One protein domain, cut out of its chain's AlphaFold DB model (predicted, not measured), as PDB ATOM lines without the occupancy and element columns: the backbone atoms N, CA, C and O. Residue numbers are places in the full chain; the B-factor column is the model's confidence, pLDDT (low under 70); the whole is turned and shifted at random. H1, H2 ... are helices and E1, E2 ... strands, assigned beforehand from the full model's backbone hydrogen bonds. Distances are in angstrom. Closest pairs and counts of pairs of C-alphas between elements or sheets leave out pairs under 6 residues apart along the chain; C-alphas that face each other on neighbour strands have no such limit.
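AT A GLANCE: This is residues 29 to 133 of the 220 residues of an uncharacterized protein of Candidatus Woykebacteria bacterium RIFCSPHIGHO2_02_FULL_43_16b (UniProt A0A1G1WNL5). Two antiparallel sheets stand partly face to face, one of four strands and one of three, with H1 and H2 covering the face of the larger sheet that is turned away from the smaller one. H3 lies in the passage from one sheet to the other, and the small H4 lies at the far side of the smaller sheet. The printed part has 105 residues with four named helices and seven named strands, in the order E1 H1 E2 E3 H2 E4 H3 E5 H4 E6 E7, of mixed class. The sheets run E2 E3 E1 E4 and E5 E7 E6. The whole is compact, with a radius of gyration of the C-alphas of 14.1 A, and flat, spanning 40 by 33 by 17 A.

HOW THE PARTS SIT: E1, residues 29 to 34, is antiparallel to E3, residues 64 to 69, with N 31 and O 67 at 2.9 A, and to E4, residues 84 to 91, with N 32 and O 85 at 2.8 A. E2, residues 50 to 55, forms a hairpin with E3, with N 55 and O 64 at 2.8 A. This sheet is strongly twisted, and E4 bends by 60 degrees at residue 87. H1, residues 38 to 46, lies over E3 at a height over the sheet of 9.7 A; its closest C-alphas to E2 are those of Phe 45 and Val 51, 6.6 A. H2, residues 71 to 80, is on the same face, 9.4 A high and only just over E1, with 3 of its C-alphas falling on that strand. These are two layers, helices on one face of a sheet. H3, residues 94 to 98, only grazes both sheets. E7, residues 127 to 132, is antiparallel to E5, residues 100 to 104, with N 101 and O 130 at 2.8 A, and forms a hairpin with E6, residues 118 to 124, with N 129 and O 121 at 2.8 A. E1 and E6 are only just apart, at 8.3 A. H4, residues 109 to 112, only grazes the smaller sheet; the closest C-alphas of H4 and E6 are those of Phe 111 and Val 120, 6.7 A. Three split strand-helix-strand units, each two same-way strands with another between them, have right-handed crossovers: E1 H1 E2, E3 H2 E4 and E5 H4 E6. Every O i to N i+4 pair is within hydrogen-bond range in H1, H2 and H3; H4 is too short for one.

IN THESE COORDINATES: E1 begins at C-alpha 29, (8.251, -31.042, -13.926), and is 16.0 A long. H1 is 12.2 A, E2 15.2 A, E3 15.3 A, H2 14.5 A and E4 16.5 A. E5 is 13.2 A and E6 18.3 A. E7, 16.1 A, ends at C-alpha 132, (3.942, -24.434, -29.576).

THE WHOLE: The C-alphas farthest apart, those of Glu 39 and Pro 116, are 40.6 A apart. The printed part has no cut and no long link; E2 to E3, with 8 residues, is short and the others are tight. The mean pLDDT of the printed part is 84.0; residues 58 to 59 and 105 to 110 are under 70.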
ATOM      1  N   PHE A  29       7.761 -30.187 -12.861       93.88
ATOM      2  CA  PHE A  29       8.251 -31.042 -13.926       93.88
ATOM      3  C   PHE A  29       7.054 -31.650 -14.644       93.88
ATOM      4  O   PHE A  29       6.259 -32.363 -14.025       93.88
ATOM      5  N   PHE A  30       6.933 -31.399 -15.945       94.19
ATOM      6  CA  PHE A  30       6.046 -32.175 -16.798       94.19
ATOM      7  C   PHE A  30       6.738 -33.490 -17.126       94.19
ATOM      8  O   PHE A  30       7.803 -33.498 -17.739       94.19
ATOM      9  N   ILE A  31       6.146 -34.600 -16.699       94.56
ATOM     10  CA  ILE A  31       6.708 -35.932 -16.871       94.56
ATOM     11  C   ILE A  31       5.804 -36.848 -17.687       94.56
ATOM     12  O   ILE A  31       4.577 -36.698 -17.713       94.56
ATOM     13  N   GLN A  32       6.438 -37.858 -18.275       93.75
ATOM     14  CA  GLN A  32       5.784 -39.080 -18.711       93.75
ATOM     15  C   GLN A  32       6.299 -40.296 -17.945       93.75
ATOM     16  O   GLN A  32       7.475 -40.378 -17.605       93.75
ATOM     17  N   SER A  33       5.426 -41.267 -17.693       92.31
ATOM     18  CA  SER A  33       5.782 -42.541 -17.058       92.31
ATOM     19  C   SER A  33       4.958 -43.670 -17.653       92.31
ATOM     20  O   SER A  33       3.780 -43.489 -17.949       92.31
ATOM     21  N   THR A  34       5.528 -44.864 -17.793       90.56
ATOM     22  CA  THR A  34       4.723 -46.047 -18.136       90.56
ATOM     23  C   THR A  34       4.025 -46.607 -16.900       90.56
ATOM     24  O   THR A  34       4.570 -46.499 -15.804       90.56
ATOM     25  N   TYR A  35       2.872 -47.255 -17.070       87.81
ATOM     26  CA  TYR A  35       2.201 -47.996 -15.996       87.81
ATOM     27  C   TYR A  35       1.664 -49.341 -16.498       87.81
ATOM     28  O   TYR A  35       1.168 -49.450 -17.618       87.81
ATOM     29  N   ASN A  36       1.761 -50.376 -15.664       87.06
ATOM     30  CA  ASN A  36       1.430 -51.763 -16.006       87.06
ATOM     31  C   ASN A  36       0.600 -52.477 -14.927       87.06
ATOM     32  O   ASN A  36       0.225 -53.641 -15.109       87.06
ATOM     33  N   SER A  37       0.314 -51.811 -13.813       85.75
ATOM     34  CA  SER A  37      -0.449 -52.374 -12.706       85.75
ATOM     35  C   SER A  37      -1.408 -51.341 -12.093       85.75
ATOM     36  O   SER A  37      -1.237 -50.134 -12.297       85.75
ATOM     37  N   PRO A  38      -2.440 -51.788 -11.355       84.94
ATOM     38  CA  PRO A  38      -3.220 -50.902 -10.495       84.94
ATOM     39  C   PRO A  38      -2.353 -50.155  -9.472       84.94
ATOM     40  O   PRO A  38      -2.592 -48.979  -9.225       84.94
ATOM     41  N   GLU A  39      -1.329 -50.808  -8.920       88.38
ATOM     42  CA  GLU A  39      -0.423 -50.211  -7.937       88.38
ATOM     43  C   GLU A  39       0.375 -49.043  -8.535       88.38
ATOM     44  O   GLU A  39       0.554 -48.018  -7.876       88.38
ATOM     45  N   ASP A  40       0.781 -49.158  -9.805       89.25
ATOM     46  CA  ASP A  40       1.456 -48.080 -10.532       89.25
ATOM     47  C   ASP A  40       0.525 -46.870 -10.676       89.25
ATOM     48  O   ASP A  40       0.940 -45.731 -10.482       89.25
ATOM     49  N   LEU A  41      -0.750 -47.101 -11.006       88.06
ATOM     50  CA  LEU A  41      -1.737 -46.029 -11.138       88.06
ATOM     51  C   LEU A  41      -2.009 -45.325  -9.809       88.06
ATOM     52  O   LEU A  41      -2.099 -44.097  -9.783       88.06
ATOM     53  N   ASP A  42      -2.124 -46.083  -8.720       89.31
ATOM     54  CA  ASP A  42      -2.308 -45.524  -7.382       89.31
ATOM     55  C   ASP A  42      -1.100 -44.677  -6.975       89.31
ATOM     56  O   ASP A  42      -1.269 -43.565  -6.467       89.31
ATOM     57  N   PHE A  43       0.119 -45.158  -7.247       91.44
ATOM     58  CA  PHE A  43       1.348 -44.409  -6.999       91.44
ATOM     59  C   PHE A  43       1.390 -43.111  -7.811       91.44
ATOM     60  O   PHE A  43       1.490 -42.030  -7.232       91.44
ATOM     61  N   LEU A  44       1.239 -43.205  -9.135       91.38
ATOM     62  CA  LEU A  44       1.310 -42.063 -10.048       91.38
ATOM     63  C   LEU A  44       0.256 -41.004  -9.721       91.38
ATOM     64  O   LEU A  44       0.558 -39.814  -9.744       91.38
ATOM     65  N   PHE A  45      -0.965 -41.416  -9.372       90.75
ATOM     66  CA  PHE A  45      -2.018 -40.493  -8.956       90.75
ATOM     67  C   PHE A  45      -1.702 -39.812  -7.617       90.75
ATOM     68  O   PHE A  45      -1.869 -38.601  -7.494       90.75
ATOM     69  N   SER A  46      -1.254 -40.574  -6.615       89.38
ATOM     70  CA  SER A  46      -1.021 -40.053  -5.258       89.38
ATOM     71  C   SER A  46       0.246 -39.208  -5.121       89.38
ATOM     72  O   SER A  46       0.290 -38.336  -4.258       89.38
ATOM     73  N   HIS A  47       1.241 -39.433  -5.979       91.69
ATOM     74  CA  HIS A  47       2.539 -38.750  -5.936       91.69
ATOM     75  C   HIS A  47       2.702 -37.728  -7.066       91.69
ATOM     76  O   HIS A  47       3.803 -37.250  -7.319       91.69
ATOM     77  N   SER A  48       1.607 -37.353  -7.733       91.00
ATOM     78  CA  SER A  48       1.607 -36.254  -8.696       91.00
ATOM     79  C   SER A  48       0.821 -35.069  -8.174       91.00
ATOM     80  O   SER A  48      -0.251 -35.211  -7.590       91.00
ATOM     81  N   THR A  49       1.332 -33.869  -8.429       90.31
ATOM     82  CA  THR A  49       0.591 -32.637  -8.146       90.31
ATOM     83  C   THR A  49      -0.635 -32.544  -9.038       90.31
ATOM     84  O   THR A  49      -1.724 -32.196  -8.577       90.31
ATOM     85  N   ARG A  50      -0.467 -32.876 -10.324       89.38
ATOM     86  CA  ARG A  50      -1.570 -32.892 -11.278       89.38
ATOM     87  C   ARG A  50      -1.447 -34.036 -12.252       89.38
ATOM     88  O   ARG A  50      -0.411 -34.229 -12.879       89.38
ATOM     89  N   VAL A  51      -2.552 -34.737 -12.435       90.12
ATOM     90  CA  VAL A  51      -2.671 -35.742 -13.482       90.12
ATOM     91  C   VAL A  51      -3.293 -35.118 -14.719       90.12
ATOM     92  O   VAL A  51      -4.442 -34.674 -14.673       90.12
ATOM     93  N   LEU A  52      -2.542 -35.118 -15.818       88.44
ATOM     94  CA  LEU A  52      -2.956 -34.510 -17.077       88.44
ATOM     95  C   LEU A  52      -3.681 -35.512 -17.970       88.44
ATOM     96  O   LEU A  52      -4.740 -35.196 -18.513       88.44
ATOM     97  N   LYS A  53      -3.128 -36.723 -18.129       87.69
ATOM     98  CA  LYS A  53      -3.755 -37.771 -18.940       87.69
ATOM     99  C   LYS A  53      -3.223 -39.167 -18.647       87.69
ATOM    100  O   LYS A  53      -2.056 -39.350 -18.319       87.69
ATOM    101  N   TYR A  54      -4.088 -40.148 -18.873       86.75
ATOM    102  CA  TYR A  54      -3.726 -41.555 -18.994       86.75
ATOM    103  C   TYR A  54      -4.002 -42.004 -20.424       86.75
ATOM    104  O   TYR A  54      -5.111 -41.814 -20.932       86.75
ATOM    105  N   LEU A  55      -3.006 -42.592 -21.070       84.25
ATOM    106  CA  LEU A  55      -3.092 -43.113 -22.423       84.25
ATOM    107  C   LEU A  55      -2.962 -44.635 -22.373       84.25
ATOM    108  O   LEU A  55      -1.981 -45.180 -21.874       84.25
ATOM    109  N   LYS A  56      -3.974 -45.326 -22.901       80.94
ATOM    110  CA  LYS A  56      -4.016 -46.785 -23.023       80.94
ATOM    111  C   LYS A  56      -4.631 -47.150 -24.372       80.94
ATOM    112  O   LYS A  56      -5.619 -46.540 -24.772       80.94
ATOM    113  N   GLY A  57      -4.095 -48.168 -25.033       72.75
ATOM    114  CA  GLY A  57      -4.632 -48.715 -26.278       72.75
ATOM    115  C   GLY A  57      -3.615 -49.628 -26.952       72.75
ATOM    116  O   GLY A  57      -2.460 -49.647 -26.542       72.75
ATOM    117  N   GLU A  58      -4.046 -50.370 -27.973       65.00
ATOM    118  CA  GLU A  58      -3.161 -51.234 -28.781       65.00
ATOM    119  C   GLU A  58      -2.091 -50.427 -29.540       65.00
ATOM    120  O   GLU A  58      -1.020 -50.937 -29.841       65.00
ATOM    121  N   GLU A  59      -2.366 -49.140 -29.761       65.56
ATOM    122  CA  GLU A  59      -1.506 -48.158 -30.435       65.56
ATOM    123  C   GLU A  59      -0.331 -47.659 -29.574       65.56
ATOM    124  O   GLU A  59       0.447 -46.796 -29.986       65.56
ATOM    125  N   LEU A  60      -0.219 -48.156 -28.343       72.19
ATOM    126  CA  LEU A  60       0.893 -47.887 -27.447       72.19
ATOM    127  C   LEU A  60       1.582 -49.197 -27.097       72.19
ATOM    128  O   LEU A  60       0.933 -50.143 -26.654       72.19
ATOM    129  N   GLU A  61       2.911 -49.227 -27.206       74.81
ATOM    130  CA  GLU A  61       3.697 -50.375 -26.740       74.81
ATOM    131  C   GLU A  61       3.467 -50.617 -25.238       74.81
ATOM    132  O   GLU A  61       3.390 -51.761 -24.787       74.81
ATOM    133  N   LYS A  62       3.320 -49.532 -24.465       82.06
ATOM    134  CA  LYS A  62       2.991 -49.549 -23.036       82.06
ATOM    135  C   LYS A  62       2.047 -48.394 -22.690       82.06
ATOM    136  O   LYS A  62       2.203 -47.318 -23.262       82.06
ATOM    137  N   PRO A  63       1.102 -48.572 -21.751       87.38
ATOM    138  CA  PRO A  63       0.273 -47.473 -21.267       87.38
ATOM    139  C   PRO A  63       1.125 -46.345 -20.671       87.38
ATOM    140  O   PRO A  63       2.121 -46.615 -19.997       87.38
ATOM    141  N   LEU A  64       0.722 -45.095 -20.907       89.31
ATOM    142  CA  LEU A  64       1.475 -43.895 -20.535       89.31
ATOM    143  C   LEU A  64       0.669 -42.962 -19.644       89.31
ATOM    144  O   LEU A  64      -0.492 -42.650 -19.905       89.31
ATOM    145  N   PHE A  65       1.325 -42.478 -18.609       91.69
ATOM    146  CA  PHE A  65       0.877 -41.443 -17.705       91.69
ATOM    147  C   PHE A  65       1.563 -40.131 -18.065       91.69
ATOM    148  O   PHE A  65       2.778 -40.109 -18.239       91.69
ATOM    149  N   LEU A  66       0.785 -39.053 -18.129       92.62
ATOM    150  CA  LEU A  66       1.252 -37.680 -18.272       92.62
ATOM    151  C   LEU A  66       0.830 -36.890 -17.032       92.62
ATOM    152  O   LEU A  66      -0.360 -36.850 -16.696       92.62
ATOM    153  N   GLY A  67       1.785 -36.239 -16.372       92.50
ATOM    154  CA  GLY A  67       1.521 -35.537 -15.120       92.50
ATOM    155  C   GLY A  67       2.539 -34.461 -14.777       92.50
ATOM    156  O   GLY A  67       3.602 -34.369 -15.381       92.50
ATOM    157  N   LEU A  68       2.179 -33.644 -13.791       93.62
ATOM    158  CA  LEU A  68       3.035 -32.633 -13.189       93.62
ATOM    159  C   LEU A  68       3.454 -33.084 -11.798       93.62
ATOM    160  O   LEU A  68       2.597 -33.435 -10.975       93.62
ATOM    161  N   ILE A  69       4.750 -33.002 -11.526       93.44
ATOM    162  CA  ILE A  69       5.327 -33.316 -10.220       93.44
ATOM    163  C   ILE A  69       6.182 -32.154  -9.711       93.44
ATOM    164  O   ILE A  69       6.741 -31.387 -10.495       93.44
ATOM    165  N   THR A  70       6.298 -32.014  -8.395       92.00
ATOM    166  CA  THR A  70       7.266 -31.100  -7.773       92.00
ATOM    167  C   THR A  70       8.656 -31.731  -7.691       92.00
ATOM    168  O   THR A  70       8.832 -32.932  -7.894       92.00
ATOM    169  N   GLN A  71       9.656 -30.933  -7.308       90.06
ATOM    170  CA  GLN A  71      10.993 -31.435  -6.974       90.06
ATOM    171  C   GLN A  71      10.977 -32.485  -5.848       90.06
ATOM    172  O   GLN A  71      11.771 -33.422  -5.872       90.06
ATOM    173  N   GLU A  72      10.092 -32.332  -4.858       90.06
ATOM    174  CA  GLU A  72       9.945 -33.291  -3.756       90.06
ATOM    175  C   GLU A  72       9.410 -34.631  -4.275       90.06
ATOM    176  O   GLU A  72      10.049 -35.664  -4.080       90.06
ATOM    177  N   GLN A  73       8.320 -34.592  -5.044       93.25
ATOM    178  CA  GLN A  73       7.713 -35.770  -5.672       93.25
ATOM    179  C   GLN A  73       8.670 -36.463  -6.644       93.25
ATOM    180  O   GLN A  73       8.738 -37.687  -6.692       93.25
ATOM    181  N   LYS A  74       9.490 -35.700  -7.373       91.44
ATOM    182  CA  LYS A  74      10.568 -36.257  -8.196       91.44
ATOM    183  C   LYS A  74      11.527 -37.119  -7.362       91.44
ATOM    184  O   LYS A  74      11.874 -38.226  -7.768       91.44
ATOM    185  N   GLY A  75      11.914 -36.640  -6.178       88.75
ATOM    186  CA  GLY A  75      12.725 -37.409  -5.232       88.75
ATOM    187  C   GLY A  75      12.025 -38.679  -4.736       88.75
ATOM    188  O   GLY A  75      12.675 -39.711  -4.568       88.75
ATOM    189  N   GLU A  76      10.705 -38.638  -4.552       90.94
ATOM    190  CA  GLU A  76       9.903 -39.812  -4.186       90.94
ATOM    191  C   GLU A  76       9.898 -40.859  -5.307       90.94
ATOM    192  O   GLU A  76      10.188 -42.026  -5.033       90.94
ATOM    193  N   PHE A  77       9.675 -40.452  -6.562       91.44
ATOM    194  CA  PHE A  77       9.763 -41.333  -7.735       91.44
ATOM    195  C   PHE A  77      11.141 -42.002  -7.828       91.44
ATOM    196  O   PHE A  77      11.222 -43.227  -7.943       91.44
ATOM    197  N   ASP A  78      12.212 -41.210  -7.700       91.31
ATOM    198  CA  ASP A  78      13.596 -41.698  -7.724       91.31
ATOM    199  C   ASP A  78      13.849 -42.714  -6.590       91.31
ATOM    200  O   ASP A  78      14.443 -43.771  -6.810       91.31
ATOM    201  N   SER A  79      13.359 -42.433  -5.375       89.62
ATOM    202  CA  SER A  79      13.549 -43.301  -4.200       89.62
ATOM    203  C   SER A  79      12.800 -44.633  -4.283       89.62
ATOM    204  O   SER A  79      13.279 -45.645  -3.769       89.62
ATOM    205  N   GLN A  80      11.638 -44.640  -4.939       86.19
ATOM    206  CA  GLN A  80      10.796 -45.820  -5.129       86.19
ATOM    207  C   GLN A  80      11.177 -46.609  -6.391       86.19
ATOM    208  O   GLN A  80      10.611 -47.669  -6.650       86.19
ATOM    209  N   GLY A  81      12.144 -46.115  -7.174       86.31
ATOM    210  CA  GLY A  81      12.605 -46.766  -8.397       86.31
ATOM    211  C   GLY A  81      11.588 -46.727  -9.539       86.31
ATOM    212  O   GLY A  81      11.648 -47.580 -10.426       86.31
ATOM    213  N   TYR A  82      10.657 -45.767  -9.528       85.81
ATOM    214  CA  TYR A  82       9.714 -45.574 -10.628       85.81
ATOM    215  C   TYR A  82      10.406 -44.884 -11.801       85.81
ATOM    216  O   TYR A  82      11.029 -43.835 -11.651       85.81
ATOM    217  N   ALA A  83      10.286 -45.473 -12.990       88.00
ATOM    218  CA  ALA A  83      10.858 -44.915 -14.205       88.00
ATOM    219  C   ALA A  83       9.932 -43.845 -14.796       88.00
ATOM    220  O   ALA A  83       8.807 -44.147 -15.185       88.00
ATOM    221  N   TYR A  84      10.438 -42.622 -14.919       91.94
ATOM    222  CA  TYR A  84       9.777 -41.516 -15.602       91.94
ATOM    223  C   TYR A  84      10.783 -40.777 -16.487       91.94
ATOM    224  O   TYR A  84      11.997 -40.874 -16.304       91.94
ATOM    225  N   GLU A  85      10.263 -40.025 -17.444       93.75
ATOM    226  CA  GLU A  85      11.023 -39.103 -18.271       93.75
ATOM    227  C   GLU A  85      10.466 -37.696 -18.089       93.75
ATOM    228  O   GLU A  85       9.251 -37.495 -18.065       93.75
ATOM    229  N   VAL A  86      11.362 -36.720 -17.978       93.75
ATOM    230  CA  VAL A  86      10.992 -35.310 -17.920       93.75
ATOM    231  C   VAL A  86      10.823 -34.773 -19.340       93.75
ATOM    232  O   VAL A  86      11.744 -34.814 -20.155       93.75
ATOM    233  N   ILE A  87       9.623 -34.280 -19.629       93.12
ATOM    234  CA  ILE A  87       9.266 -33.594 -20.872       93.12
ATOM    235  C   ILE A  87       9.691 -32.125 -20.794       93.12
ATOM    236  O   ILE A  87      10.289 -31.619 -21.739       93.12
ATOM    237  N   ASP A  88       9.402 -31.463 -19.670       92.06
ATOM    238  CA  ASP A  88       9.793 -30.077 -19.396       92.06
ATOM    239  C   ASP A  88      10.035 -29.873 -17.898       92.06
ATOM    240  O   ASP A  88       9.345 -30.453 -17.059       92.06
ATOM    241  N   GLU A  89      11.010 -29.036 -17.573       91.31
ATOM    242  CA  GLU A  89      11.426 -28.700 -16.211       91.31
ATOM    243  C   GLU A  89      10.889 -27.340 -15.748       91.31
ATOM    244  O   GLU A  89      11.052 -27.006 -14.582       91.31
ATOM    245  N   ASN A  90      10.274 -26.547 -16.637       84.94
ATOM    246  CA  ASN A  90       9.972 -25.132 -16.392       84.94
ATOM    247  C   ASN A  90       8.476 -24.797 -16.454       84.94
ATOM    248  O   ASN A  90       8.094 -23.744 -16.961       84.94
ATOM    249  N   ILE A  91       7.611 -25.670 -15.940       88.25
ATOM    250  CA  ILE A  91       6.170 -25.397 -15.899       88.25
ATOM    251  C   ILE A  91       5.836 -24.668 -14.604       88.25
ATOM    252  O   ILE A  91       5.911 -25.262 -13.536       88.25
ATOM    253  N   SER A  92       5.452 -23.396 -14.670       85.38
ATOM    254  CA  SER A  92       5.156 -22.595 -13.468       85.38
ATOM    255  C   SER A  92       3.698 -22.135 -13.406       85.38
ATOM    256  O   SER A  92       3.227 -21.669 -12.368       85.38
ATOM    257  N   SER A  93       2.964 -22.279 -14.509       80.44
ATOM    258  CA  SER A  93       1.582 -21.836 -14.652       80.44
ATOM    259  C   SER A  93       0.798 -22.707 -15.637       80.44
ATOM    260  O   SER A  93       1.371 -23.436 -16.444       80.44
ATOM    261  N   ASP A  94      -0.531 -22.592 -15.607       75.38
ATOM    262  CA  ASP A  94      -1.398 -23.197 -16.628       75.38
ATOM    263  C   ASP A  94      -1.132 -22.641 -18.035       75.38
ATOM    264  O   ASP A  94      -1.371 -23.336 -19.018       75.38
ATOM    265  N   GLU A  95      -0.624 -21.412 -18.141       76.00
ATOM    266  CA  GLU A  95      -0.254 -20.793 -19.416       76.00
ATOM    267  C   GLU A  95       0.900 -21.555 -20.081       76.00
ATOM    268  O   GLU A  95       0.827 -21.866 -21.269       76.00
ATOM    269  N   ASP A  96       1.894 -21.987 -19.296       82.06
ATOM    270  CA  ASP A  96       3.001 -22.814 -19.793       82.06
ATOM    271  C   ASP A  96       2.506 -24.179 -20.304       82.06
ATOM    272  O   ASP A  96       2.994 -24.691 -21.311       82.06
ATOM    273  N   LEU A  97       1.506 -24.770 -19.636       79.94
ATOM    274  CA  LEU A  97       0.864 -26.014 -20.083       79.94
ATOM    275  C   LEU A  97       0.034 -25.835 -21.352       79.94
ATOM    276  O   LEU A  97      -0.061 -26.772 -22.142       79.94
ATOM    277  N   ASN A  98      -0.575 -24.669 -21.554       79.06
ATOM    278  CA  ASN A  98      -1.390 -24.395 -22.740       79.06
ATOM    279  C   ASN A  98      -0.556 -24.333 -24.023       79.06
ATOM    280  O   ASN A  98      -1.109 -24.500 -25.106       79.06
ATOM    281  N   ALA A  99       0.766 -24.169 -23.915       79.88
ATOM    282  CA  ALA A  99       1.669 -24.343 -25.047       79.88
ATOM    283  C   ALA A  99       1.741 -25.804 -25.531       79.88
ATOM    284  O   ALA A  99       2.236 -26.049 -26.628       79.88
ATOM    285  N   TYR A 100       1.278 -26.773 -24.733       82.19
ATOM    286  CA  TYR A 100       1.319 -28.191 -25.069       82.19
ATOM    287  C   TYR A 100      -0.011 -28.706 -25.601       82.19
ATOM    288  O   TYR A 100      -1.044 -28.614 -24.937       82.19
ATOM    289  N   GLU A 101       0.056 -29.403 -26.727       79.81
ATOM    290  CA  GLU A 101      -1.052 -30.149 -27.299       79.81
ATOM    291  C   GLU A 101      -0.697 -31.625 -27.442       79.81
ATOM    292  O   GLU A 101       0.385 -32.000 -27.899       79.81
ATOM    293  N   LEU A 102      -1.637 -32.489 -27.060       80.00
ATOM    294  CA  LEU A 102      -1.518 -33.917 -27.301       80.00
ATOM    295  C   LEU A 102      -2.116 -34.257 -28.666       80.00
ATOM    296  O   LEU A 102      -3.324 -34.149 -28.873       80.00
ATOM    297  N   LEU A 103      -1.262 -34.737 -29.557       76.94
ATOM    298  CA  LEU A 103      -1.588 -35.086 -30.926       76.94
ATOM    299  C   LEU A 103      -1.720 -36.595 -31.093       76.94
ATOM    300  O   LEU A 103      -0.925 -37.373 -30.561       76.94
ATOM    301  N   PHE A 104      -2.704 -36.985 -31.894       75.00
ATOM    302  CA  PHE A 104      -2.882 -38.346 -32.378       75.00
ATOM    303  C   PHE A 104      -2.816 -38.322 -33.905       75.00
ATOM    304  O   PHE A 104      -3.654 -37.671 -34.529       75.00
ATOM    305  N   SER A 105      -1.824 -38.983 -34.504       68.44
ATOM    306  CA  SER A 105      -1.710 -39.080 -35.965       68.44
ATOM    307  C   SER A 105      -1.229 -40.460 -36.408       68.44
ATOM    308  O   SER A 105      -0.397 -41.095 -35.757       68.44
ATOM    309  N   TYR A 106      -1.760 -40.911 -37.543       58.31
ATOM    310  CA  TYR A 106      -1.334 -42.120 -38.249       58.31
ATOM    311  C   TYR A 106      -0.367 -41.819 -39.406       58.31
ATOM    312  O   TYR A 106       0.219 -42.754 -39.950       58.31
ATOM    313  N   GLU A 107      -0.183 -40.549 -39.781       60.66
ATOM    314  CA  GLU A 107       0.591 -40.158 -40.965       60.66
ATOM    315  C   GLU A 107       1.867 -39.405 -40.556       60.66
ATOM    316  O   GLU A 107       1.828 -38.423 -39.813       60.66
ATOM    317  N   ALA A 108       3.020 -39.913 -41.004       58.53
ATOM    318  CA  ALA A 108       4.346 -39.445 -40.588       58.53
ATOM    319  C   ALA A 108       4.648 -37.995 -41.009       58.53
ATOM    320  O   ALA A 108       5.390 -37.301 -40.323       58.53
ATOM    321  N   ASP A 109       4.043 -37.528 -42.100       67.69
ATOM    322  CA  ASP A 109       4.189 -36.176 -42.653       67.69
ATOM    323  C   ASP A 109       3.419 -35.107 -41.865       67.69
ATOM    324  O   ASP A 109       3.685 -33.913 -42.002       67.69
ATOM    325  N   THR A 110       2.500 -35.516 -40.985       67.75
ATOM    326  CA  THR A 110       1.754 -34.584 -40.131       67.75
ATOM    327  C   THR A 110       2.684 -33.819 -39.186       67.75
ATOM    328  O   THR A 110       2.429 -32.655 -38.884       67.75
ATOM    329  N   PHE A 111       3.766 -34.445 -38.717       73.56
ATOM    330  CA  PHE A 111       4.691 -33.814 -37.774       73.56
ATOM    331  C   PHE A 111       5.634 -32.814 -38.451       73.56
ATOM    332  O   PHE A 111       5.915 -31.768 -37.869       73.56
ATOM    333  N   ASP A 112       6.033 -33.073 -39.697       74.50
ATOM    334  CA  ASP A 112       6.867 -32.155 -40.486       74.50
ATOM    335  C   ASP A 112       6.151 -30.816 -40.733       74.50
ATOM    336  O   ASP A 112       6.767 -29.751 -40.756       74.50
ATOM    337  N   LEU A 113       4.818 -30.838 -40.848       74.31
ATOM    338  CA  LEU A 113       4.002 -29.626 -40.984       74.31
ATOM    339  C   LEU A 113       3.974 -28.763 -39.711       74.31
ATOM    340  O   LEU A 113       3.618 -27.586 -39.787       74.31
ATOM    341  N   LEU A 114       4.337 -29.326 -38.556       76.50
ATOM    342  CA  LEU A 114       4.306 -28.651 -37.256       76.50
ATOM    343  C   LEU A 114       5.664 -28.081 -36.839       76.50
ATOM    344  O   LEU A 114       5.700 -27.156 -36.027       76.50
ATOM    345  N   GLU A 115       6.761 -28.564 -37.428       78.00
ATOM    346  CA  GLU A 115       8.126 -28.087 -37.165       78.00
ATOM    347  C   GLU A 115       8.265 -26.547 -37.230       78.00
ATOM    348  O   GLU A 115       8.901 -25.960 -36.349       78.00
ATOM    349  N   PRO A 116       7.628 -25.824 -38.181       80.06
ATOM    350  CA  PRO A 116       7.734 -24.366 -38.230       80.06
ATOM    351  C   PRO A 116       7.075 -23.642 -37.054       80.06
ATOM    352  O   PRO A 116       7.313 -22.443 -36.896       80.06
ATOM    353  N   TYR A 117       6.249 -24.326 -36.262       78.31
ATOM    354  CA  TYR A 117       5.393 -23.743 -35.226       78.31
ATOM    355  C   TYR A 117       5.766 -24.199 -33.813       78.31
ATOM    356  O   TYR A 117       5.273 -23.631 -32.839       78.31
ATOM    357  N   GLY A 118       6.643 -25.192 -33.669       83.44
ATOM    358  CA  GLY A 118       6.962 -25.749 -32.361       83.44
ATOM    359  C   GLY A 118       7.799 -27.013 -32.408       83.44
ATOM    360  O   GLY A 118       8.333 -27.399 -33.443       83.44
ATOM    361  N   GLU A 119       7.910 -27.649 -31.250       87.06
ATOM    362  CA  GLU A 119       8.636 -28.900 -31.070       87.06
ATOM    363  C   GLU A 119       7.651 -30.067 -30.993       87.06
ATOM    364  O   GLU A 119       6.688 -30.021 -30.229       87.06
ATOM    365  N   VAL A 120       7.899 -31.125 -31.766       84.44
ATOM    366  CA  VAL A 120       7.129 -32.371 -31.698       84.44
ATOM    367  C   VAL A 120       7.955 -33.431 -30.979       84.44
ATOM    368  O   VAL A 120       9.035 -33.810 -31.425       84.44
ATOM    369  N   ARG A 121       7.411 -33.965 -29.887       86.50
ATOM    370  CA  ARG A 121       7.965 -35.089 -29.135       86.50
ATOM    371  C   ARG A 121       7.078 -36.312 -29.319       86.50
ATOM    372  O   ARG A 121       5.944 -36.337 -28.850       86.50
ATOM    373  N   ILE A 122       7.604 -37.354 -29.952       83.62
ATOM    374  CA  ILE A 122       6.906 -38.638 -30.073       83.62
ATOM    375  C   ILE A 122       6.906 -39.320 -28.702       83.62
ATOM    376  O   ILE A 122       7.968 -39.565 -28.133       83.62
ATOM    377  N   ILE A 123       5.720 -39.623 -28.177       81.19
ATOM    378  CA  ILE A 123       5.554 -40.310 -26.887       81.19
ATOM    379  C   ILE A 123       5.007 -41.732 -27.050       81.19
ATOM    380  O   ILE A 123       5.091 -42.533 -26.129       81.19
ATOM    381  N   GLY A 124       4.491 -42.082 -28.228       76.38
ATOM    382  CA  GLY A 124       4.047 -43.429 -28.574       76.38
ATOM    383  C   GLY A 124       3.907 -43.598 -30.085       76.38
ATOM    384  O   GLY A 124       4.063 -42.630 -30.823       76.38
ATOM    385  N   ALA A 125       3.583 -44.807 -30.557       73.25
ATOM    386  CA  ALA A 125       3.570 -45.115 -31.996       73.25
ATOM    387  C   ALA A 125       2.666 -44.178 -32.821       73.25
ATOM    388  O   ALA A 125       3.009 -43.829 -33.946       73.25
ATOM    389  N   HIS A 126       1.556 -43.729 -32.228       74.38
ATOM    390  CA  HIS A 126       0.584 -42.825 -32.852       74.38
ATOM    391  C   HIS A 126       0.321 -41.553 -32.035       74.38
ATOM    392  O   HIS A 126      -0.611 -40.806 -32.328       74.38
ATOM    393  N   TRP A 127       1.120 -41.313 -30.992       79.31
ATOM    394  CA  TRP A 127       0.934 -40.203 -30.059       79.31
ATOM    395  C   TRP A 127       2.173 -39.319 -30.010       79.31
ATOM    396  O   TRP A 127       3.288 -39.800 -29.801       79.31
ATOM    397  N   ALA A 128       1.960 -38.012 -30.119       82.38
ATOM    398  CA  ALA A 128       3.003 -37.013 -29.947       82.38
ATOM    399  C   ALA A 128       2.517 -35.866 -29.059       82.38
ATOM    400  O   ALA A 128       1.333 -35.542 -29.036       82.38
ATOM    401  N   LEU A 129       3.436 -35.249 -28.329       84.81
ATOM    402  CA  LEU A 129       3.229 -33.962 -27.681       84.81
ATOM    403  C   LEU A 129       3.830 -32.882 -28.566       84.81
ATOM    404  O   LEU A 129       5.004 -32.954 -28.917       84.81
ATOM    405  N   PHE A 130       3.029 -31.888 -28.909       83.81
ATOM    406  CA  PHE A 130       3.488 -30.695 -29.596       83.81
ATOM    407  C   PHE A 130       3.579 -29.545 -28.604       83.81
ATOM    408  O   PHE A 130       2.613 -29.274 -27.898       83.81
ATOM    409  N   LYS A 131       4.731 -28.881 -28.553       86.56
ATOM    410  CA  LYS A 131       4.943 -27.652 -27.795       86.56
ATOM    411  C   LYS A 131       5.007 -26.482 -28.767       86.56
ATOM    412  O   LYS A 131       6.001 -26.333 -29.479       86.56
ATOM    413  N   ALA A 132       3.974 -25.652 -28.783       80.81
ATOM    414  CA  ALA A 132       3.942 -24.434 -29.576       80.81
ATOM    415  C   ALA A 132       5.034 -23.457 -29.121       80.81
ATOM    416  O   ALA A 132       5.341 -23.338 -27.930       80.81
ATOM    417  N   ARG A 133       5.626 -22.729 -30.071       81.62
ATOM    418  CA  ARG A 133       6.533 -21.630 -29.732       81.62
ATOM    419  C   ARG A 133       5.749 -20.426 -29.181       81.62
ATOM    420  O   ARG A 133       4.607 -20.216 -29.584       81.62
TER     421      ARG A 133